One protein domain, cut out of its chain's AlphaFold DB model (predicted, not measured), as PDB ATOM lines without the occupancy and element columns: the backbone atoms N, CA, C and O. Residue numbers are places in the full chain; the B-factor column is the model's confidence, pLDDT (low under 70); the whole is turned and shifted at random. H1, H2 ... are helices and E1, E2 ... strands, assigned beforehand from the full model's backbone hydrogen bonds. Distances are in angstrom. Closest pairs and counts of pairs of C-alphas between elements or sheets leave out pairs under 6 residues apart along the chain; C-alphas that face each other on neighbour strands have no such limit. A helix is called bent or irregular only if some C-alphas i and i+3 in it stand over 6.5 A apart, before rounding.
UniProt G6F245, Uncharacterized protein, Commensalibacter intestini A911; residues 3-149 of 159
ATOM      1  N   THR A   3     -10.054  34.749 -44.746       96.88
ATOM      2  CA  THR A   3      -9.540  33.393 -44.518       96.88
ATOM      3  C   THR A   3      -9.857  33.004 -43.083       96.88
ATOM      4  O   THR A   3      -9.564  33.765 -42.159       96.88
ATOM      5  N   ALA A   4     -10.439  31.828 -42.890       97.06
ATOM      6  CA  ALA A   4     -10.821  31.321 -41.582       97.06
ATOM      7  C   ALA A   4     -10.548  29.820 -41.466       97.06
ATOM      8  O   ALA A   4     -10.162  29.152 -42.426       97.06
ATOM      9  N   LYS A   5     -10.743  29.296 -40.258       97.75
ATOM     10  CA  LYS A   5     -10.521  27.891 -39.929       97.75
ATOM     11  C   LYS A   5     -11.819  27.250 -39.480       97.75
ATOM     12  O   LYS A   5     -12.578  27.847 -38.722       97.75
ATOM     13  N   ILE A   6     -12.006  26.011 -39.906       97.69
ATOM     14  CA  ILE A   6     -13.010  25.099 -39.385       97.69
ATOM     15  C   ILE A   6     -12.283  24.049 -38.548       97.69
ATOM     16  O   ILE A   6     -11.348  23.386 -39.005       97.69
ATOM     17  N   TYR A   7     -12.722  23.919 -37.304       96.94
ATOM     18  CA  TYR A   7     -12.127  23.074 -36.287       96.94
ATOM     19  C   TYR A   7     -12.891  21.759 -36.152       96.94
ATOM     20  O   TYR A   7     -14.097  21.781 -35.887       96.94
ATOM     21  N   PRO A   8     -12.197  20.616 -36.251       94.81
ATOM     22  CA  PRO A   8     -12.720  19.350 -35.771       94.81
ATOM     23  C   PRO A   8     -12.925  19.414 -34.256       94.81
ATOM     24  O   PRO A   8     -12.035  19.840 -33.514       94.81
ATOM     25  N   TRP A   9     -14.091  18.989 -33.784       93.38
ATOM     26  CA  TRP A   9     -14.410  18.907 -32.362       93.38
ATOM     27  C   TRP A   9     -14.959  17.523 -32.032       93.38
ATOM     28  O   TRP A   9     -15.887  17.041 -32.676       93.38
ATOM     29  N   TRP A  10     -14.381  16.866 -31.029       94.62
ATOM     30  CA  TRP A  10     -14.830  15.542 -30.616       94.62
ATOM     31  C   TRP A  10     -16.172  15.624 -29.886       94.62
ATOM     32  O   TRP A  10     -16.305  16.330 -28.882       94.62
ATOM     33  N   SER A  11     -17.160  14.870 -30.366       92.38
ATOM     34  CA  SER A  11     -18.441  14.717 -29.691       92.38
ATOM     35  C   SER A  11     -18.471  13.452 -28.846       92.38
ATOM     36  O   SER A  11     -18.584  12.342 -29.361       92.38
ATOM     37  N   GLU A  12     -18.489  13.617 -27.524       91.94
ATOM     38  CA  GLU A  12     -18.636  12.483 -26.607       91.94
ATOM     39  C   GLU A  12     -19.963  11.733 -26.768       91.94
ATOM     40  O   GLU A  12     -20.026  10.530 -26.518       91.94
ATOM     41  N   SER A  13     -21.025  12.433 -27.178       93.25
ATOM     42  CA  SER A  13     -22.356  11.846 -27.347       93.25
ATOM     43  C   SER A  13     -22.476  11.029 -28.627       93.25
ATOM     44  O   SER A  13     -23.126   9.988 -28.612       93.25
ATOM     45  N   PHE A  14     -21.856  11.492 -29.712       90.06
ATOM     46  CA  PHE A  14     -21.975  10.862 -31.026       90.06
ATOM     47  C   PHE A  14     -20.768   9.994 -31.405       90.06
ATOM     48  O   PHE A  14     -20.876   9.212 -32.339       90.06
ATOM     49  N   LYS A  15     -19.665  10.073 -30.645       94.00
ATOM     50  CA  LYS A  15     -18.426   9.297 -30.846       94.00
ATOM     51  C   LYS A  15     -17.785   9.507 -32.220       94.00
ATOM     52  O   LYS A  15     -17.303   8.568 -32.835       94.00
ATOM     53  N   TRP A  16     -17.753  10.765 -32.645       94.12
ATOM     54  CA  TRP A  16     -17.070  11.221 -33.854       94.12
ATOM     55  C   TRP A  16     -16.616  12.675 -33.716       94.12
ATOM     56  O   TRP A  16     -17.038  13.391 -32.796       94.12
ATOM     57  N   PHE A  17     -15.784  13.139 -34.641       94.75
ATOM     58  CA  PHE A  17     -15.519  14.560 -34.816       94.75
ATOM     59  C   PHE A  17     -16.651  15.219 -35.606       94.75
ATOM     60  O   PHE A  17     -17.014  14.774 -36.689       94.75
ATOM     61  N   GLY A  18     -17.196  16.312 -35.075       93.38
ATOM     62  CA  GLY A  18     -17.962  17.283 -35.848       93.38
ATOM     63  C   GLY A  18     -17.071  18.433 -36.311       93.38
ATOM     64  O   GLY A  18     -15.911  18.538 -35.911       93.38
ATOM     65  N   LEU A  19     -17.622  19.338 -37.117       94.56
ATOM     66  CA  LEU A  19     -16.945  20.561 -37.545       94.56
ATOM     67  C   LEU A  19     -17.537  21.791 -36.848       94.56
ATOM     68  O   LEU A  19     -18.728  21.823 -36.540       94.56
ATOM     69  N   SER A  20     -16.704  22.795 -36.577       94.50
ATOM     70  CA  SER A  20     -17.114  24.050 -35.942       94.50
ATOM     71  C   SER A  20     -16.336  25.247 -36.484       94.50
ATOM     72  O   SER A  20     -15.135  25.156 -36.722       94.50
ATOM     73  N   GLY A  21     -17.004  26.393 -36.623       95.12
ATOM     74  CA  GLY A  21     -16.350  27.686 -36.863       95.12
ATOM     75  C   GLY A  21     -15.701  28.300 -35.615       95.12
ATOM     76  O   GLY A  21     -15.048  29.336 -35.722       95.12
ATOM     77  N   THR A  22     -15.867  27.687 -34.438       95.56
ATOM     78  CA  THR A  22     -15.277  28.134 -33.170       95.56
ATOM     79  C   THR A  22     -14.151  27.197 -32.752       95.56
ATOM     80  O   THR A  22     -14.316  25.976 -32.727       95.56
ATOM     81  N   ASN A  23     -13.007  27.757 -32.365       95.00
ATOM     82  CA  ASN A  23     -11.906  26.963 -31.836       95.00
ATOM     83  C   ASN A  23     -12.305  26.340 -30.478       95.00
ATOM     84  O   ASN A  23     -12.606  27.076 -29.531       95.00
ATOM     85  N   PRO A  24     -12.261  25.001 -30.321       90.50
ATOM     86  CA  PRO A  24     -12.665  24.338 -29.079       90.50
ATOM     87  C   PRO A  24     -11.780  24.708 -27.877       90.50
ATOM     88  O   PRO A  24     -12.219  24.596 -26.733       90.50
ATOM     89  N   ASN A  25     -10.557  25.184 -28.125       91.38
ATOM     90  CA  ASN A  25      -9.599  25.586 -27.093       91.38
ATOM     91  C   ASN A  25      -9.570  27.102 -26.845       91.38
ATOM     92  O   ASN A  25      -8.964  27.545 -25.870       91.38
ATOM     93  N   ASN A  26     -10.194  27.904 -27.713       93.25
ATOM     94  CA  ASN A  26     -10.248  29.356 -27.582       93.25
ATOM     95  C   ASN A  26     -11.526  29.917 -28.221       93.25
ATOM     96  O   ASN A  26     -11.566  30.176 -29.418       93.25
ATOM     97  N   LYS A  27     -12.558  30.162 -27.412       91.00
ATOM     98  CA  LYS A  27     -13.860  30.625 -27.916       91.00
ATOM     99  C   LYS A  27     -13.831  32.017 -28.555       91.00
ATOM    100  O   LYS A  27     -14.734  32.328 -29.321       91.00
ATOM    101  N   ASP A  28     -12.804  32.818 -28.272       93.12
ATOM    102  CA  ASP A  28     -12.624  34.131 -28.899       93.12
ATOM    103  C   ASP A  28     -12.191  34.003 -30.374       93.12
ATOM    104  O   ASP A  28     -12.329  34.945 -31.151       93.12
ATOM    105  N   GLU A  29     -11.682  32.835 -30.785       93.19
ATOM    106  CA  GLU A  29     -11.390  32.507 -32.182       93.19
ATOM    107  C   GLU A  29     -12.617  31.832 -32.811       93.19
ATOM    108  O   GLU A  29     -12.712  30.606 -32.905       93.19
ATOM    109  N   THR A  30     -13.575  32.668 -33.208       93.25
ATOM    110  CA  THR A  30     -14.835  32.274 -33.847       93.25
ATOM    111  C   THR A  30     -15.036  33.016 -35.166       93.25
ATOM    112  O   THR A  30     -14.584  34.152 -35.324       93.25
ATOM    113  N   SER A  31     -15.703  32.380 -36.130       95.12
ATOM    114  CA  SER A  31     -16.031  32.987 -37.420       95.12
ATOM    115  C   SER A  31     -17.389  32.508 -37.916       95.12
ATOM    116  O   SER A  31     -17.562  31.320 -38.173       95.12
ATOM    117  N   ASP A  32     -18.316  33.446 -38.113       92.00
ATOM    118  CA  ASP A  32     -19.675  33.170 -38.595       92.00
ATOM    119  C   ASP A  32     -19.659  32.503 -39.975       92.00
ATOM    120  O   ASP A  32     -20.255  31.449 -40.163       92.00
ATOM    121  N   GLY A  33     -18.859  33.020 -40.918       95.12
ATOM    122  CA  GLY A  33     -18.721  32.416 -42.248       95.12
ATOM    123  C   GLY A  33     -18.127  31.001 -42.214       95.12
ATOM    124  O   GLY A  33     -18.621  30.109 -42.900       95.12
ATOM    125  N   ALA A  34     -17.111  30.751 -41.377       96.94
ATOM    126  CA  ALA A  34     -16.586  29.395 -41.195       96.94
ATOM    127  C   ALA A  34     -17.608  28.473 -40.510       96.94
ATOM    128  O   ALA A  34     -17.708  27.300 -40.862       96.94
ATOM    129  N   GLY A  35     -18.375  29.006 -39.556       95.38
ATOM    130  CA  GLY A  35     -19.461  28.312 -38.874       95.38
ATOM    131  C   GLY A  35     -20.568  27.899 -39.838       95.38
ATOM    132  O   GLY A  35     -20.950  26.733 -39.839       95.38
ATOM    133  N   ALA A  36     -21.002  28.807 -40.711       95.56
ATOM    134  CA  ALA A  36     -21.986  28.542 -41.754       95.56
ATOM    135  C   ALA A  36     -21.510  27.445 -42.721       95.56
ATOM    136  O   ALA A  36     -22.248  26.501 -42.989       95.56
ATOM    137  N   ILE A  37     -20.251  27.509 -43.181       96.56
ATOM    138  CA  ILE A  37     -19.663  26.459 -44.030       96.56
ATOM    139  C   ILE A  37     -19.635  25.117 -43.287       96.56
ATOM    140  O   ILE A  37     -20.064  24.103 -43.832       96.56
ATOM    141  N   ALA A  38     -19.149  25.092 -42.043       95.44
ATOM    142  CA  ALA A  38     -19.074  23.873 -41.238       95.44
ATOM    143  C   ALA A  38     -20.457  23.246 -41.008       95.44
ATOM    144  O   ALA A  38     -20.611  22.029 -41.121       95.44
ATOM    145  N   ALA A  39     -21.456  24.079 -40.713       92.75
ATOM    146  CA  ALA A  39     -22.831  23.657 -40.498       92.75
ATOM    147  C   ALA A  39     -23.456  23.101 -41.782       92.75
ATOM    148  O   ALA A  39     -24.029  22.015 -41.739       92.75
ATOM    149  N   PHE A  40     -23.269  23.770 -42.925       93.81
ATOM    150  CA  PHE A  40     -23.707  23.260 -44.225       93.81
ATOM    151  C   PHE A  40     -23.073  21.899 -44.540       93.81
ATOM    152  O   PHE A  40     -23.782  20.943 -44.841       93.81
ATOM    153  N   LEU A  41     -21.745  21.777 -44.428       94.06
ATOM    154  CA  LEU A  41     -21.042  20.523 -44.715       94.06
ATOM    155  C   LEU A  41     -21.567  19.381 -43.831       94.06
ATOM    156  O   LEU A  41     -21.905  18.310 -44.330       94.06
ATOM    157  N   GLY A  42     -21.702  19.630 -42.527       91.00
ATOM    158  CA  GLY A  42     -22.186  18.633 -41.576       91.00
ATOM    159  C   GLY A  42     -23.667  18.276 -41.725       91.00
ATOM    160  O   GLY A  42     -24.028  17.134 -41.461       91.00
ATOM    161  N   ALA A  43     -24.525  19.216 -42.133       88.56
ATOM    162  CA  ALA A  43     -25.969  18.995 -42.242       88.56
ATOM    163  C   ALA A  43     -26.391  18.435 -43.608       88.56
ATOM    164  O   ALA A  43     -27.241  17.542 -43.659       88.56
ATOM    165  N   GLU A  44     -25.788  18.938 -44.688       87.44
ATOM    166  CA  GLU A  44     -26.225  18.690 -46.067       87.44
ATOM    167  C   GLU A  44     -25.379  17.655 -46.798       87.44
ATOM    168  O   GLU A  44     -25.902  16.834 -47.553       87.44
ATOM    169  N   ILE A  45     -24.065  17.667 -46.572       89.50
ATOM    170  CA  ILE A  45     -23.166  16.682 -47.178       89.50
ATOM    171  C   ILE A  45     -23.078  15.430 -46.297       89.50
ATOM    172  O   ILE A  45     -23.127  14.310 -46.819       89.50
ATOM    173  N   GLN A  46     -23.011  15.620 -44.972       83.56
ATOM    174  CA  GLN A  46     -22.912  14.562 -43.959       83.56
ATOM    175  C   GLN A  46     -21.759  13.588 -44.272       83.56
ATOM    176  O   GLN A  46     -20.670  14.001 -44.646       83.56
ATOM    177  N   TYR A  47     -21.990  12.279 -44.155       81.81
ATOM    178  CA  TYR A  47     -20.959  11.234 -44.207       81.81
ATOM    179  C   TYR A  47     -20.755  10.640 -45.609       81.81
ATOM    180  O   TYR A  47     -20.385   9.476 -45.747       81.81
ATOM    181  N   SER A  48     -21.061  11.397 -46.671       86.12
ATOM    182  CA  SER A  48     -21.133  10.875 -48.041       86.12
ATOM    183  C   SER A  48     -20.215  11.628 -49.002       86.12
ATOM    184  O   SER A  48     -20.546  12.696 -49.521       86.12
ATOM    185  N   THR A  49     -19.082  11.015 -49.346       91.81
ATOM    186  CA  THR A  49     -18.201  11.515 -50.415       91.81
ATOM    187  C   THR A  49     -18.859  11.478 -51.795       91.81
ATOM    188  O   THR A  49     -18.481  12.264 -52.666       91.81
ATOM    189  N   HIS A  50     -19.891  10.647 -51.977       90.94
ATOM    190  CA  HIS A  50     -20.731  10.655 -53.174       90.94
ATOM    191  C   HIS A  50     -21.578  11.931 -53.279       90.94
ATOM    192  O   HIS A  50     -21.742  12.470 -54.372       90.94
ATOM    193  N   SER A  51     -22.073  12.458 -52.152       88.94
ATOM    194  CA  SER A  51     -22.764  13.752 -52.140       88.94
ATOM    195  C   SER A  51     -21.815  14.854 -52.612       88.94
ATOM    196  O   SER A  51     -22.194  15.662 -53.455       88.94
ATOM    197  N   ILE A  52     -20.551  14.824 -52.171       92.81
ATOM    198  CA  ILE A  52     -19.513  15.751 -52.649       92.81
ATOM    199  C   ILE A  52     -19.356  15.680 -54.175       92.81
ATOM    200  O   ILE A  52     -19.324  16.726 -54.816       92.81
ATOM    201  N   ASP A  53     -19.310  14.484 -54.775       92.25
ATOM    202  CA  ASP A  53     -19.199  14.346 -56.239       92.25
ATOM    203  C   ASP A  53     -20.361  15.019 -56.975       92.25
ATOM    204  O   ASP A  53     -20.151  15.687 -57.986       92.25
ATOM    205  N   ILE A  54     -21.590  14.862 -56.477       88.81
ATOM    206  CA  ILE A  54     -22.775  15.489 -57.077       88.81
ATOM    207  C   ILE A  54     -22.641  17.016 -57.045       88.81
ATOM    208  O   ILE A  54     -22.841  17.670 -58.070       88.81
ATOM    209  N   TRP A  55     -22.263  17.577 -55.894       89.81
ATOM    210  CA  TRP A  55     -22.067  19.018 -55.736       89.81
ATOM    211  C   TRP A  55     -20.947  19.547 -56.633       89.81
ATOM    212  O   TRP A  55     -21.159  20.505 -57.374       89.81
ATOM    213  N   VAL A  56     -19.781  18.896 -56.634       92.06
ATOM    214  CA  VAL A  56     -18.638  19.286 -57.473       92.06
ATOM    215  C   VAL A  56     -19.001  19.249 -58.957       92.06
ATOM    216  O   VAL A  56     -18.684  20.194 -59.680       92.06
ATOM    217  N   ASN A  57     -19.707  18.210 -59.413       89.94
ATOM    218  CA  ASN A  57     -20.142  18.104 -60.806       89.94
ATOM    219  C   ASN A  57     -21.102  19.240 -61.187       89.94
ATOM    220  O   ASN A  57     -20.882  19.906 -62.198       89.94
ATOM    221  N   ASN A  58     -22.119  19.505 -60.360       88.00
ATOM    222  CA  ASN A  58     -23.093  20.563 -60.634       88.00
ATOM    223  C   ASN A  58     -22.457  21.961 -60.615       88.00
ATOM    224  O   ASN A  58     -22.839  22.811 -61.408       88.00
ATOM    225  N   LEU A  59     -21.489  22.212 -59.730       89.06
ATOM    226  CA  LEU A  59     -20.797  23.501 -59.659       89.06
ATOM    227  C   LEU A  59     -19.821  23.681 -60.834       89.06
ATOM    228  O   LEU A  59     -19.724  24.769 -61.405       89.06
ATOM    229  N   THR A  60     -19.112  22.624 -61.233       89.69
ATOM    230  CA  THR A  60     -18.127  22.700 -62.326       89.69
ATOM    231  C   THR A  60     -18.796  22.889 -63.692       89.69
ATOM    232  O   THR A  60     -18.294  23.661 -64.504       89.69
ATOM    233  N   ASP A  61     -19.949  22.252 -63.925       86.50
ATOM    234  CA  ASP A  61     -20.759  22.403 -65.143       86.50
ATOM    235  C   ASP A  61     -22.070  23.158 -64.856       86.50
ATOM    236  O   ASP A  61     -23.174  22.695 -65.151       86.50
ATOM    237  N   LEU A  62     -21.940  24.329 -64.221       84.00
ATOM    238  CA  LEU A  62     -23.079  25.103 -63.720       84.00
ATOM    239  C   LEU A  62     -24.112  25.415 -64.808       84.00
ATOM    240  O   LEU A  62     -25.302  25.264 -64.545       84.00
ATOM    241  N   GLU A  63     -23.678  25.776 -66.021       84.94
ATOM    242  CA  GLU A  63     -24.557  26.122 -67.153       84.94
ATOM    243  C   GLU A  63     -25.531  24.994 -67.535       84.94
ATOM    244  O   GLU A  63     -26.643  25.271 -67.987       84.94
ATOM    245  N   HIS A  64     -25.138  23.732 -67.329       83.19
ATOM    246  CA  HIS A  64     -25.962  22.550 -67.600       83.19
ATOM    247  C   HIS A  64     -26.502  21.891 -66.323       83.19
ATOM    248  O   HIS A  64     -27.137  20.832 -66.387       83.19
ATOM    249  N   SER A  65     -26.262  22.497 -65.159       80.94
ATOM    250  CA  SER A  65     -26.809  22.030 -63.891       80.94
ATOM    251  C   SER A  65     -28.324  22.260 -63.824       80.94
ATOM    252  O   SER A  65     -28.921  22.961 -64.644       80.94
ATOM    253  N   ARG A  66     -28.982  21.668 -62.822       71.00
ATOM    254  CA  ARG A  66     -30.431  21.848 -62.619       71.00
ATOM    255  C   ARG A  66     -30.821  23.274 -62.225       71.00
ATOM    256  O   ARG A  66     -31.989  23.617 -62.372       71.00
ATOM    257  N   ALA A  67     -29.868  24.063 -61.746       71.69
ATOM    258  CA  ALA A  67     -30.089  25.411 -61.257       71.69
ATOM    259  C   ALA A  67     -28.859  26.290 -61.557       71.69
ATOM    260  O   ALA A  67     -28.043  26.553 -60.681       71.69
ATOM    261  N   PRO A  68     -28.681  26.711 -62.820       75.50
ATOM    262  CA  PRO A  68     -27.506  27.471 -63.251       75.50
ATOM    263  C   PRO A  68     -27.426  28.893 -62.664       75.50
ATOM    264  O   PRO A  68     -26.352  29.489 -62.665       75.50
ATOM    265  N   ASP A  69     -28.556  29.445 -62.213       79.69
ATOM    266  CA  ASP A  69     -28.711  30.792 -61.653       79.69
ATOM    267  C   ASP A  69     -30.017  30.828 -60.833       79.69
ATOM    268  O   ASP A  69     -31.050  30.341 -61.306       79.69
ATOM    269  N   GLY A  70     -29.976  31.364 -59.615       75.75
ATOM    270  CA  GLY A  70     -31.088  31.360 -58.661       75.75
ATOM    271  C   GLY A  70     -30.960  30.320 -57.559       75.75
ATOM    272  O   GLY A  70     -29.872  30.091 -57.034       75.75
ATOM    273  N   ASP A  71     -32.094  29.751 -57.156       78.38
ATOM    274  CA  ASP A  71     -32.159  28.704 -56.137       78.38
ATOM    275  C   ASP A  71     -31.479  27.432 -56.651       78.38
ATOM    276  O   ASP A  71     -32.015  26.708 -57.493       78.38
ATOM    277  N   PHE A  72     -30.263  27.203 -56.158       74.12
ATOM    278  CA  PHE A  72     -29.459  26.035 -56.483       74.12
ATOM    279  C   PHE A  72     -29.990  24.769 -55.808       74.12
ATOM    280  O   PHE A  72     -29.770  23.655 -56.293       74.12
ATOM    281  N   GLY A  73     -30.707  24.949 -54.704       69.38
ATOM    282  CA  GLY A  73     -31.378  23.900 -53.973       69.38
ATOM    283  C   GLY A  73     -31.607  24.272 -52.514       69.38
ATOM    284  O   GLY A  73     -30.836  25.004 -51.889       69.38
ATOM    285  N   GLU A  74     -32.637  23.648 -51.959       62.97
ATOM    286  CA  GLU A  74     -32.851  23.529 -50.526       62.97
ATOM    287  C   GLU A  74     -32.266  22.192 -50.064       62.97
ATOM    288  O   GLU A  74     -32.608  21.114 -50.564       62.97
ATOM    289  N   GLY A  75     -31.333  22.276 -49.129       62.44
ATOM    290  CA  GLY A  75     -30.932  21.164 -48.296       62.44
ATOM    291  C   GLY A  75     -31.980  20.840 -47.226       62.44
ATOM    292  O   GLY A  75     -33.106  21.331 -47.241       62.44
ATOM    293  N   ASN A  76     -31.609  20.009 -46.262       71.12
ATOM    294  CA  ASN A  76     -32.403  19.708 -45.078       71.12
ATOM    295  C   ASN A  76     -32.630  20.944 -44.185       71.12
ATOM    296  O   ASN A  76     -33.677  21.055 -43.556       71.12
ATOM    297  N   ALA A  77     -31.652  21.848 -44.100       82.69
ATOM    298  CA  ALA A  77     -31.704  23.049 -43.268       82.69
ATOM    299  C   ALA A  77     -31.145  24.311 -43.948       82.69
ATOM    300  O   ALA A  77     -31.413  25.414 -43.468       82.69
ATOM    301  N   PHE A  78     -30.368  24.169 -45.025       89.50
ATOM    302  CA  PHE A  78     -29.746  25.293 -45.728       89.50
ATOM    303  C   PHE A  78     -30.368  25.545 -47.102       89.50
ATOM    304  O   PHE A  78     -30.623  24.612 -47.854       89.50
ATOM    305  N   SER A  79     -30.531  26.813 -47.460       88.44
ATOM    306  CA  SER A  79     -30.806  27.265 -48.824       88.44
ATOM    307  C   SER A  79     -29.510  27.706 -49.491       88.44
ATOM    308  O   SER A  79     -28.652  28.338 -48.864       88.44
ATOM    309  N   ILE A  80     -29.375  27.385 -50.775       90.44
ATOM    310  CA  ILE A  80     -28.188  27.691 -51.561       90.44
ATOM    311  C   ILE A  80     -28.631  28.471 -52.785       90.44
ATOM    312  O   ILE A  80     -29.415  27.980 -53.590       90.44
ATOM    313  N   PHE A  81     -28.088  29.671 -52.951       91.38
ATOM    314  CA  PHE A  81     -28.382  30.507 -54.105       91.38
ATOM    315  C   PHE A  81     -27.106  30.821 -54.875       91.38
ATOM    316  O   PHE A  81     -26.068  31.124 -54.286       91.38
ATOM    317  N   ILE A  82     -27.179  30.753 -56.201       90.88
ATOM    318  CA  ILE A  82     -26.058  31.060 -57.087       90.88
ATOM    319  C   ILE A  82     -26.437  32.213 -58.002       90.88
ATOM    320  O   ILE A  82     -27.506  32.206 -58.597       90.88
ATOM    321  N   THR A  83     -25.541  33.188 -58.144       90.31
ATOM    322  CA  THR A  83     -25.644  34.212 -59.189       90.31
ATOM    323  C   THR A  83     -24.261  34.512 -59.765       90.31
ATOM    324  O   THR A  83     -23.328  34.905 -59.056       90.31
ATOM    325  N   GLY A  84     -24.085  34.260 -61.064       88.94
ATOM    326  CA  GLY A  84     -22.767  34.290 -61.702       88.94
ATOM    327  C   GLY A  84     -21.776  33.335 -61.020       88.94
ATOM    328  O   GLY A  84     -22.015  32.135 -60.941       88.94
ATOM    329  N   ASP A  85     -20.656  33.868 -60.523       92.12
ATOM    330  CA  ASP A  85     -19.641  33.095 -59.785       92.12
ATOM    331  C   ASP A  85     -19.840  33.106 -58.260       92.12
ATOM    332  O   ASP A  85     -19.015  32.547 -57.530       92.12
ATOM    333  N   TYR A  86     -20.898  33.747 -57.762       94.50
ATOM    334  CA  TYR A  86     -21.167  33.872 -56.335       94.50
ATOM    335  C   TYR A  86     -22.107  32.774 -55.860       94.50
ATOM    336  O   TYR A  86     -23.113  32.485 -56.502       94.50
ATOM    337  N   VAL A  87     -21.778  32.204 -54.707       94.50
ATOM    338  CA  VAL A  87     -22.572  31.210 -53.996       94.50
ATOM    339  C   VAL A  87     -22.902  31.784 -52.629       94.50
ATOM    340  O   VAL A  87     -22.004  32.105 -51.845       94.50
ATOM    341  N   PHE A  88     -24.189  31.909 -52.353       94.69
ATOM    342  CA  PHE A  88     -24.713  32.188 -51.032       94.69
ATOM    343  C   PHE A  88     -25.220  30.891 -50.412       94.69
ATOM    344  O   PHE A  88     -25.951  30.139 -51.055       94.69
ATOM    345  N   ILE A  89     -24.836  30.641 -49.166       94.12
ATOM    346  CA  ILE A  89     -25.323  29.523 -48.362       94.12
ATOM    347  C   ILE A  89     -25.857  30.114 -47.067       94.12
ATOM    348  O   ILE A  89     -25.145  30.855 -46.386       94.12
ATOM    349  N   GLY A  90     -27.095  29.783 -46.735       92.19
ATOM    350  CA  GLY A  90     -27.780  30.368 -45.594       92.19
ATOM    351  C   GLY A  90     -28.865  29.470 -45.039       92.19
ATOM    352  O   GLY A  90     -29.274  28.507 -45.682       92.19
ATOM    353  N   THR A  91     -29.353  29.782 -43.848       87.88
ATOM    354  CA  THR A  91     -30.504  29.106 -43.241       87.88
ATOM    355  C   THR A  91     -31.444  30.114 -42.594       87.88
ATOM    356  O   THR A  91     -31.000  31.120 -42.050       87.88
ATOM    357  N   GLU A  92     -32.747  29.847 -42.599       82.44
ATOM    358  CA  GLU A  92     -33.719  30.675 -41.869       82.44
ATOM    359  C   GLU A  92     -33.581  30.546 -40.338       82.44
ATOM    360  O   GLU A  92     -34.107  31.367 -39.591       82.44
ATOM    361  N   TYR A  93     -32.879  29.517 -39.845       82.00
ATOM    362  CA  TYR A  93     -32.831  29.195 -38.414       82.00
ATOM    363  C   TYR A  93     -31.791  29.988 -37.614       82.00
ATOM    364  O   TYR A  93     -31.878  30.016 -36.386       82.00
ATOM    365  N   ALA A  94     -30.796  30.579 -38.280       83.00
ATOM    366  CA  ALA A  94     -29.675  31.253 -37.630       83.00
ATOM    367  C   ALA A  94     -29.091  32.354 -38.532       83.00
ATOM    368  O   ALA A  94     -28.492  32.075 -39.576       83.00
ATOM    369  N   GLU A  95     -29.236  33.609 -38.107       78.12
ATOM    370  CA  GLU A  95     -28.738  34.797 -38.823       78.12
ATOM    371  C   GLU A  95     -27.205  34.813 -38.941       78.12
ATOM    372  O   GLU A  95     -26.647  35.360 -39.888       78.12
ATOM    373  N   GLU A  96     -26.501  34.179 -38.005       81.06
ATOM    374  CA  GLU A  96     -25.050  34.008 -38.037       81.06
ATOM    375  C   GLU A  96     -24.599  32.909 -39.014       81.06
ATOM    376  O   GLU A  96     -23.443  32.873 -39.431       81.06
ATOM    377  N   SER A  97     -25.505  32.016 -39.426       89.62
ATOM    378  CA  SER A  97     -25.207  30.886 -40.317       89.62
ATOM    379  C   SER A  97     -25.452  31.242 -41.783       89.62
ATOM    380  O   SER A  97     -26.135  30.523 -42.510       89.62
ATOM    381  N   GLN A  98     -24.877  32.366 -42.206       94.19
ATOM    382  CA  GLN A  98     -24.943  32.879 -43.572       94.19
ATOM    383  C   GLN A  98     -23.526  33.077 -44.095       94.19
ATOM    384  O   GLN A  98     -22.649  33.559 -43.373       94.19
ATOM    385  N   VAL A  99     -23.285  32.735 -45.355       97.25
ATOM    386  CA  VAL A  99     -21.982  32.936 -45.980       97.25
ATOM    387  C   VAL A  99     -22.125  33.208 -47.468       97.25
ATOM    388  O   VAL A  99     -22.836  32.518 -48.192       97.25
ATOM    389  N   LEU A 100     -21.394  34.219 -47.925       97.19
ATOM    390  CA  LEU A 100     -21.210  34.524 -49.332       97.19
ATOM    391  C   LEU A 100     -19.782  34.156 -49.712       97.19
ATOM    392  O   LEU A 100     -18.825  34.600 -49.074       97.19
ATOM    393  N   MET A 101     -19.619  33.380 -50.773       97.69
ATOM    394  CA  MET A 101     -18.317  32.989 -51.301       97.69
ATOM    395  C   MET A 101     -18.357  32.890 -52.823       97.69
ATOM    396  O   MET A 101     -19.407  33.005 -53.448       97.69
ATOM    397  N   THR A 102     -17.200  32.695 -53.438       96.81
ATOM    398  CA  THR A 102     -17.139  32.323 -54.853       96.81
ATOM    399  C   THR A 102     -17.332  30.822 -55.016       96.81
ATOM    400  O   THR A 102     -17.021  30.029 -54.128       96.81
ATOM    401  N   ARG A 103     -17.750  30.402 -56.204       94.69
ATOM    402  CA  ARG A 103     -17.837  28.989 -56.570       94.69
ATOM    403  C   ARG A 103     -16.517  28.235 -56.387       94.69
ATOM    404  O   ARG A 103     -16.525  27.104 -55.918       94.69
ATOM    405  N   ALA A 104     -15.386  28.867 -56.702       96.44
ATOM    406  CA  ALA A 104     -14.062  28.274 -56.497       96.44
ATOM    407  C   ALA A 104     -13.759  28.032 -55.008       96.44
ATOM    408  O   ALA A 104     -13.222  26.990 -54.644       96.44
ATOM    409  N   GLN A 105     -14.147  28.969 -54.143       97.88
ATOM    410  CA  GLN A 105     -14.016  28.821 -52.692       97.88
ATOM    411  C   GLN A 105     -14.918  27.710 -52.150       97.88
ATOM    412  O   GLN A 105     -14.490  26.930 -51.302       97.88
ATOM    413  N   PHE A 106     -16.137  27.589 -52.682       96.19
ATOM    414  CA  PHE A 106     -17.042  26.521 -52.276       96.19
ATOM    415  C   PHE A 106     -16.530  25.139 -52.702       96.19
ATOM    416  O   PHE A 106     -16.492  24.214 -51.891       96.19
ATOM    417  N   LEU A 107     -16.051  25.013 -53.943       96.12
ATOM    418  CA  LEU A 107     -15.386  23.803 -54.433       96.12
ATOM    419  C   LEU A 107     -14.190  23.424 -53.550       96.12
ATOM    420  O   LEU A 107     -14.062  22.267 -53.162       96.12
ATOM    421  N   HIS A 108     -13.369  24.401 -53.159       97.31
ATOM    422  CA  HIS A 108     -12.262  24.159 -52.239       97.31
ATOM    423  C   HIS A 108     -12.737  23.620 -50.879       97.31
ATOM    424  O   HIS A 108     -12.180  22.645 -50.377       97.31
ATOM    425  N   ALA A 109     -13.790  24.199 -50.291       97.25
ATOM    426  CA  ALA A 109     -14.348  23.714 -49.026       97.25
ATOM    427  C   ALA A 109     -14.855  22.263 -49.135       97.25
ATOM    428  O   ALA A 109     -14.599  21.455 -48.241       97.25
ATOM    429  N   LEU A 110     -15.507  21.909 -50.248       96.56
ATOM    430  CA  LEU A 110     -15.952  20.541 -50.536       96.56
ATOM    431  C   LEU A 110     -14.773  19.562 -50.669       96.56
ATOM    432  O   LEU A 110     -14.826  18.456 -50.131       96.56
ATOM    433  N   GLU A 111     -13.691  19.963 -51.337       96.44
ATOM    434  CA  GLU A 111     -12.469  19.155 -51.443       96.44
ATOM    435  C   GLU A 111     -11.819  18.911 -50.077       96.44
ATOM    436  O   GLU A 111     -11.428  17.785 -49.773       96.44
ATOM    437  N   GLN A 112     -11.730  19.937 -49.225       96.44
ATOM    438  CA  GLN A 112     -11.203  19.764 -47.870       96.44
ATOM    439  C   GLN A 112     -12.118  18.879 -47.015       96.44
ATOM    440  O   GLN A 112     -11.635  18.059 -46.233       96.44
ATOM    441  N   TYR A 113     -13.436  18.991 -47.190       96.25
ATOM    442  CA  TYR A 113     -14.385  18.136 -46.487       96.25
ATOM    443  C   TYR A 113     -14.293  16.671 -46.920       96.25
ATOM    444  O   TYR A 113     -14.404  15.779 -46.085       96.25
ATOM    445  N   ARG A 114     -13.997  16.400 -48.197       96.06
ATOM    446  CA  ARG A 114     -13.695  15.037 -48.658       96.06
ATOM    447  C   ARG A 114     -12.523  14.439 -47.889       96.06
ATOM    448  O   ARG A 114     -12.638  13.315 -47.422       96.06
ATOM    449  N   VAL A 115     -11.437  15.193 -47.709       95.00
ATOM    450  CA  VAL A 115     -10.273  14.733 -46.929       95.00
ATOM    451  C   VAL A 115     -10.662  14.412 -45.484       95.00
ATOM    452  O   VAL A 115     -10.174  13.433 -44.929       95.00
ATOM    453  N   PHE A 116     -11.550  15.208 -44.885       95.31
ATOM    454  CA  PHE A 116     -12.093  14.931 -43.555       95.31
ATOM    455  C   PHE A 116     -12.895  13.619 -43.515       95.31
ATOM    456  O   PHE A 116     -12.667  12.810 -42.621       95.31
ATOM    457  N   LEU A 117     -13.782  13.385 -44.490       93.62
ATOM    458  CA  LEU A 117     -14.610  12.173 -44.561       93.62
ATOM    459  C   LEU A 117     -13.826  10.903 -44.902       93.62
ATOM    460  O   LEU A 117     -14.169   9.831 -44.415       93.62
ATOM    461  N   ASP A 118     -12.808  11.019 -45.754       92.94
ATOM    462  CA  ASP A 118     -11.910   9.912 -46.104       92.94
ATOM    463  C   ASP A 118     -10.934   9.581 -44.958       92.94
ATOM    464  O   ASP A 118     -10.304   8.521 -44.957       92.94
ATOM    465  N   GLY A 119     -10.780  10.495 -43.994       88.88
ATOM    466  CA  GLY A 119     -10.045  10.269 -42.757       88.88
ATOM    467  C   GLY A 119     -10.847   9.465 -41.732       88.88
ATOM    468  O   GLY A 119     -12.064   9.330 -41.826       88.88
ATOM    469  N   ASP A 120     -10.164   8.960 -40.707       86.50
ATOM    470  CA  ASP A 120     -10.813   8.286 -39.578       86.50
ATOM    471  C   ASP A 120     -11.323   9.318 -38.557       86.50
ATOM    472  O   ASP A 120     -10.769   9.495 -37.474       86.50
ATOM    473  N   TYR A 121     -12.366  10.066 -38.925       90.62
ATOM    474  CA  TYR A 121     -12.985  11.079 -38.059       90.62
ATOM    475  C   TYR A 121     -13.799  10.467 -36.898       90.62
ATOM    476  O   TYR A 121     -14.466  11.196 -36.161       90.62
ATOM    477  N   GLU A 122     -13.738   9.151 -36.703       93.00
ATOM    478  CA  GLU A 122     -14.267   8.445 -35.534       93.00
ATOM    479  C   GLU A 122     -13.161   8.075 -34.525       93.00
ATOM    480  O   GLU A 122     -13.478   7.671 -33.405       93.00
ATOM    481  N   ASP A 123     -11.877   8.268 -34.864       93.69
ATOM    482  CA  ASP A 123     -10.739   7.963 -33.989       93.69
ATOM    483  C   ASP A 123     -10.278   9.187 -33.165       93.69
ATOM    484  O   ASP A 123      -9.551  10.047 -33.676       93.69
ATOM    485  N   PRO A 124     -10.623   9.278 -31.862       93.00
ATOM    486  CA  PRO A 124     -10.244  10.411 -31.019       93.00
ATOM    487  C   PRO A 124      -8.731  10.535 -30.784       93.00
ATOM    488  O   PRO A 124      -8.269  11.617 -30.418       93.00
ATOM    489  N   GLU A 125      -7.957   9.465 -30.985       93.62
ATOM    490  CA  GLU A 125      -6.499   9.480 -30.818       93.62
ATOM    491  C   GLU A 125      -5.786  10.066 -32.047       93.62
ATOM    492  O   GLU A 125      -4.637  10.504 -31.947       93.62
ATOM    493  N   ASN A 126      -6.471  10.126 -33.192       91.06
ATOM    494  CA  ASN A 126      -5.967  10.674 -34.447       91.06
ATOM    495  C   ASN A 126      -6.924  11.751 -34.991       91.06
ATOM    496  O   ASN A 126      -7.575  11.543 -36.016       91.06
ATOM    497  N   PRO A 127      -7.016  12.923 -34.330       91.69
ATOM    498  CA  PRO A 127      -7.961  13.958 -34.719       91.69
ATOM    499  C   PRO A 127      -7.729  14.429 -36.164       91.69
ATOM    500  O   PRO A 127      -6.575  14.635 -36.564       91.69
ATOM    501  N   PRO A 128      -8.804  14.681 -36.934       94.38
ATOM    502  CA  PRO A 128      -8.697  15.249 -38.268       94.38
ATOM    503  C   PRO A 128      -7.956  16.590 -38.278       94.38
ATOM    504  O   PRO A 128      -7.894  17.318 -37.283       94.38
ATOM    505  N   ALA A 129      -7.407  16.942 -39.438       95.19
ATOM    506  CA  ALA A 129      -6.759  18.233 -39.622       95.19
ATOM    507  C   ALA A 129      -7.779  19.385 -39.604       95.19
ATOM    508  O   ALA A 129      -8.930  19.238 -40.011       95.19
ATOM    509  N   ILE A 130      -7.320  20.564 -39.178       96.25
ATOM    510  CA  ILE A 130      -8.073  21.814 -39.332       96.25
ATOM    511  C   ILE A 130      -8.269  22.094 -40.823       96.25
ATOM    512  O   ILE A 130      -7.311  22.044 -41.598       96.25
ATOM    513  N   ILE A 131      -9.493  22.451 -41.203       97.06
ATOM    514  CA  ILE A 131      -9.829  22.847 -42.568       97.06
ATOM    515  C   ILE A 131      -9.667  24.366 -42.684       97.06
ATOM    516  O   ILE A 131     -10.224  25.117 -41.884       97.06
ATOM    517  N   ASN A 132      -8.912  24.829 -43.679       97.00
ATOM    518  CA  ASN A 132      -8.831  26.253 -44.004       97.00
ATOM    519  C   ASN A 132      -9.860  26.570 -45.085       97.00
ATOM    520  O   ASN A 132      -9.961  25.846 -46.072       97.00
ATOM    521  N   VAL A 133     -10.610  27.649 -44.896       97.69
ATOM    522  CA  VAL A 133     -11.625  28.103 -45.846       97.69
ATOM    523  C   VAL A 133     -11.452  29.578 -46.146       97.69
ATOM    524  O   VAL A 133     -10.931  30.348 -45.336       97.69
ATOM    525  N   GLU A 134     -11.933  29.969 -47.317       98.00
ATOM    526  CA  GLU A 134     -11.997  31.357 -47.734       98.00
ATOM    527  C   GLU A 134     -13.421  31.706 -48.139       98.00
ATOM    528  O   GLU A 134     -14.116  30.905 -48.756       98.00
ATOM    529  N   PHE A 135     -13.850  32.915 -47.806       98.19
ATOM    530  CA  PHE A 135     -15.157  33.428 -48.194       98.19
ATOM    531  C   PHE A 135     -15.111  34.949 -48.359       98.19
ATOM    532  O   PHE A 135     -14.094  35.609 -48.116       98.19
ATOM    533  N   ILE A 136     -16.202  35.525 -48.852       97.94
ATOM    534  CA  ILE A 136     -16.323  36.961 -49.093       97.94
ATOM    535  C   ILE A 136     -16.814  37.657 -47.828       97.94
ATOM    536  O   ILE A 136     -16.131  38.571 -47.365       97.94
ATOM    537  N   ALA A 137     -17.937  37.189 -47.278       97.00
ATOM    538  CA  ALA A 137     -18.582  37.713 -46.077       97.00
ATOM    539  C   ALA A 137     -19.351  36.603 -45.340       97.00
ATOM    540  O   ALA A 137     -19.679  35.576 -45.940       97.00
ATOM    541  N   GLY A 138     -19.626  36.811 -44.051       95.75
ATOM    542  CA  GLY A 138     -20.457  35.937 -43.216       95.75
ATOM    543  C   GLY A 138     -21.535  36.729 -42.468       95.75
ATOM    544  O   GLY A 138     -21.448  37.955 -42.392       95.75
ATOM    545  N   GLY A 139     -22.540  36.038 -41.933       93.38
ATOM    546  CA  GLY A 139     -23.659  36.650 -41.207       93.38
ATOM    547  C   GLY A 139     -24.448  37.655 -42.057       93.38
ATOM    548  O   GLY A 139     -24.539  37.517 -43.278       93.38
ATOM    549  N   GLN A 140     -24.976  38.708 -41.427       91.88
ATOM    550  CA  GLN A 140     -25.793  39.721 -42.111       91.88
ATOM    551  C   GLN A 140     -25.068  40.407 -43.283       91.88
ATOM    552  O   GLN A 140     -25.685  40.703 -44.302       91.88
ATOM    553  N   GLU A 141     -23.749  40.609 -43.197       93.88
ATOM    554  CA  GLU A 141     -22.987  41.207 -44.301       93.88
ATOM    555  C   GLU A 141     -23.059  40.338 -45.568       93.88
ATOM    556  O   GLU A 141     -23.148  40.866 -46.675       93.88
ATOM    557  N   ALA A 142     -23.086  39.006 -45.431       95.12
ATOM    558  CA  ALA A 142     -23.262  38.106 -46.570       95.12
ATOM    559  C   ALA A 142     -24.625  38.293 -47.248       95.12
ATOM    560  O   ALA A 142     -24.695  38.313 -48.478       95.12
ATOM    561  N   VAL A 143     -25.683  38.453 -46.447       93.19
ATOM    562  CA  VAL A 143     -27.057  38.690 -46.913       93.19
ATOM    563  C   VAL A 143     -27.131  40.012 -47.668       93.19
ATOM    564  O   VAL A 143     -27.555  40.048 -48.825       93.19
ATOM    565  N   ASP A 144     -26.647  41.087 -47.045       93.31
ATOM    566  CA  ASP A 144     -26.651  42.429 -47.624       93.31
ATOM    567  C   ASP A 144     -25.874  42.453 -48.942       93.31
ATOM    568  O   ASP A 144     -26.340  42.998 -49.945       93.31
ATOM    569  N   MET A 145     -24.690  41.836 -48.974       94.69
ATOM    570  CA  MET A 145     -23.882  41.767 -50.187       94.69
ATOM    571  C   MET A 145     -24.571  40.961 -51.285       94.69
ATOM    572  O   MET A 145     -24.617  41.432 -52.421       94.69
ATOM    573  N   TYR A 146     -25.121  39.785 -50.966       93.94
ATOM    574  CA  TYR A 146     -25.792  38.940 -51.950       93.94
ATOM    575  C   TYR A 146     -27.023  39.626 -52.546       93.94
ATOM    576  O   TYR A 146     -27.184  39.634 -53.765       93.94
ATOM    577  N   ASN A 147     -27.854  40.270 -51.724       91.75
ATOM    578  CA  ASN A 147     -29.037  41.006 -52.182       91.75
ATOM    579  C   ASN A 147     -28.692  42.191 -53.101       91.75
ATOM    580  O   ASN A 147     -29.507  42.592 -53.929       91.75
ATOM    581  N   ASN A 148     -27.478  42.740 -52.989       93.06
ATOM    582  CA  ASN A 148     -26.994  43.833 -53.834       93.06
ATOM    583  C   ASN A 148     -26.221  43.364 -55.084       93.06
ATOM    584  O   ASN A 148     -25.780  44.207 -55.875       93.06
ATOM    585  N   LEU A 149     -26.038  42.053 -55.293       93.25
ATOM    586  CA  LEU A 149     -25.398  41.548 -56.509       93.25
ATOM    587  C   LEU A 149     -26.291  41.785 -57.741       93.25
ATOM    588  O   LEU A 149     -27.511  41.611 -57.675       93.25
TER     589      LEU A 149
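AT A GLANCE: This is residues 3 to 149 of the 159 residues of an uncharacterized protein of Commensalibacter intestini A911 (UniProt G6F245). Helix H1 lies at the middle of a body with a strand sheet at each end, the three strands E2, E1 and E8 at one and the four-strand meander E4 to E7 at the other. H3 crosses H1 at a steep tilt and reaches from the meander to the three-strand sheet, H2 packs side by side on H3, and H4 packs over E6 and E7 on the opposite face of the meander from H1 and H3. The 147 printed residues hold four named helices and eight named strands, in the order E1 E2 E3 H1 H2 E4 E5 E6 E7 H3 E8 H4, and the class is mixed. Both sheets, E4 - E5 - E6 - E7 and E2 - E1 - E8, are antiparallel. The whole is compact, with a radius of gyration of the C-alphas of 14.8 A and spans of 43 by 33 by 24 A.

IN THESE COORDINATES: E1, residues 3 to 11, 25.5 A long, begins at C-alpha 3 (-9.540, 33.393, -44.518). E2 is residues 16 to 20 and E3 residues 26 to 30. H1, residues 32 to 45, 18.9 A, is neither bent nor irregular, but only just: C-alphas 42 and 45 are 6.0 A apart. H2 is residues 49 to 60, 16.3 A. E4 is residues 70 to 74, E5 79 to 83, E6 86 to 90 and E7 99 to 102. H3, residues 103 to 118, 22.6 A, is followed by E8, residues 131 to 135, and H4, residues 139 to 147, ending at C-alpha 147 (-29.037, 41.006, -52.182).

HOW THE PARTS SIT: E4 to E7 form a meander, each strand the antiparallel neighbour of the one before; N 72 and O 80, N 81 and O 88, and N 87 and O 101 are each 2.8 to 2.9 A apart. It is the sheet of three layers, helices on both faces: H1 and H3 on one face, H4 on the opposite face. H1 runs across the strands at a height over the sheet of 8.8 A. H4, at 8.2 A, runs slantwise to them; the closest C-alphas of H4 and E7 are those of Ala 142 and Leu 100, 5.0 A. In the other sheet E1 is staggered, pairing with E8 over residues 3 to 6, N 6 and O 131 at 2.8 A, and with E2 over 7 to 11, N 9 and O 18 at 2.8 A. H3 runs along E8 at 15 degrees on the local plane. H2 touches H3 at a shallow tilt of 14 degrees, opposite ways, closest at the C-alphas of Thr 49 and Arg 114, 6.0 A. Every O i to N i+4 pair is within hydrogen-bond range in H1, H2, H3 and H4.

THE WHOLE: The C-alphas of Glu 125 and Asn 148, 46.2 A apart, are the two farthest apart. The printed part has no cut. The link from H3 to E8 is long. Confidence is under 70 at residues 73 to 75.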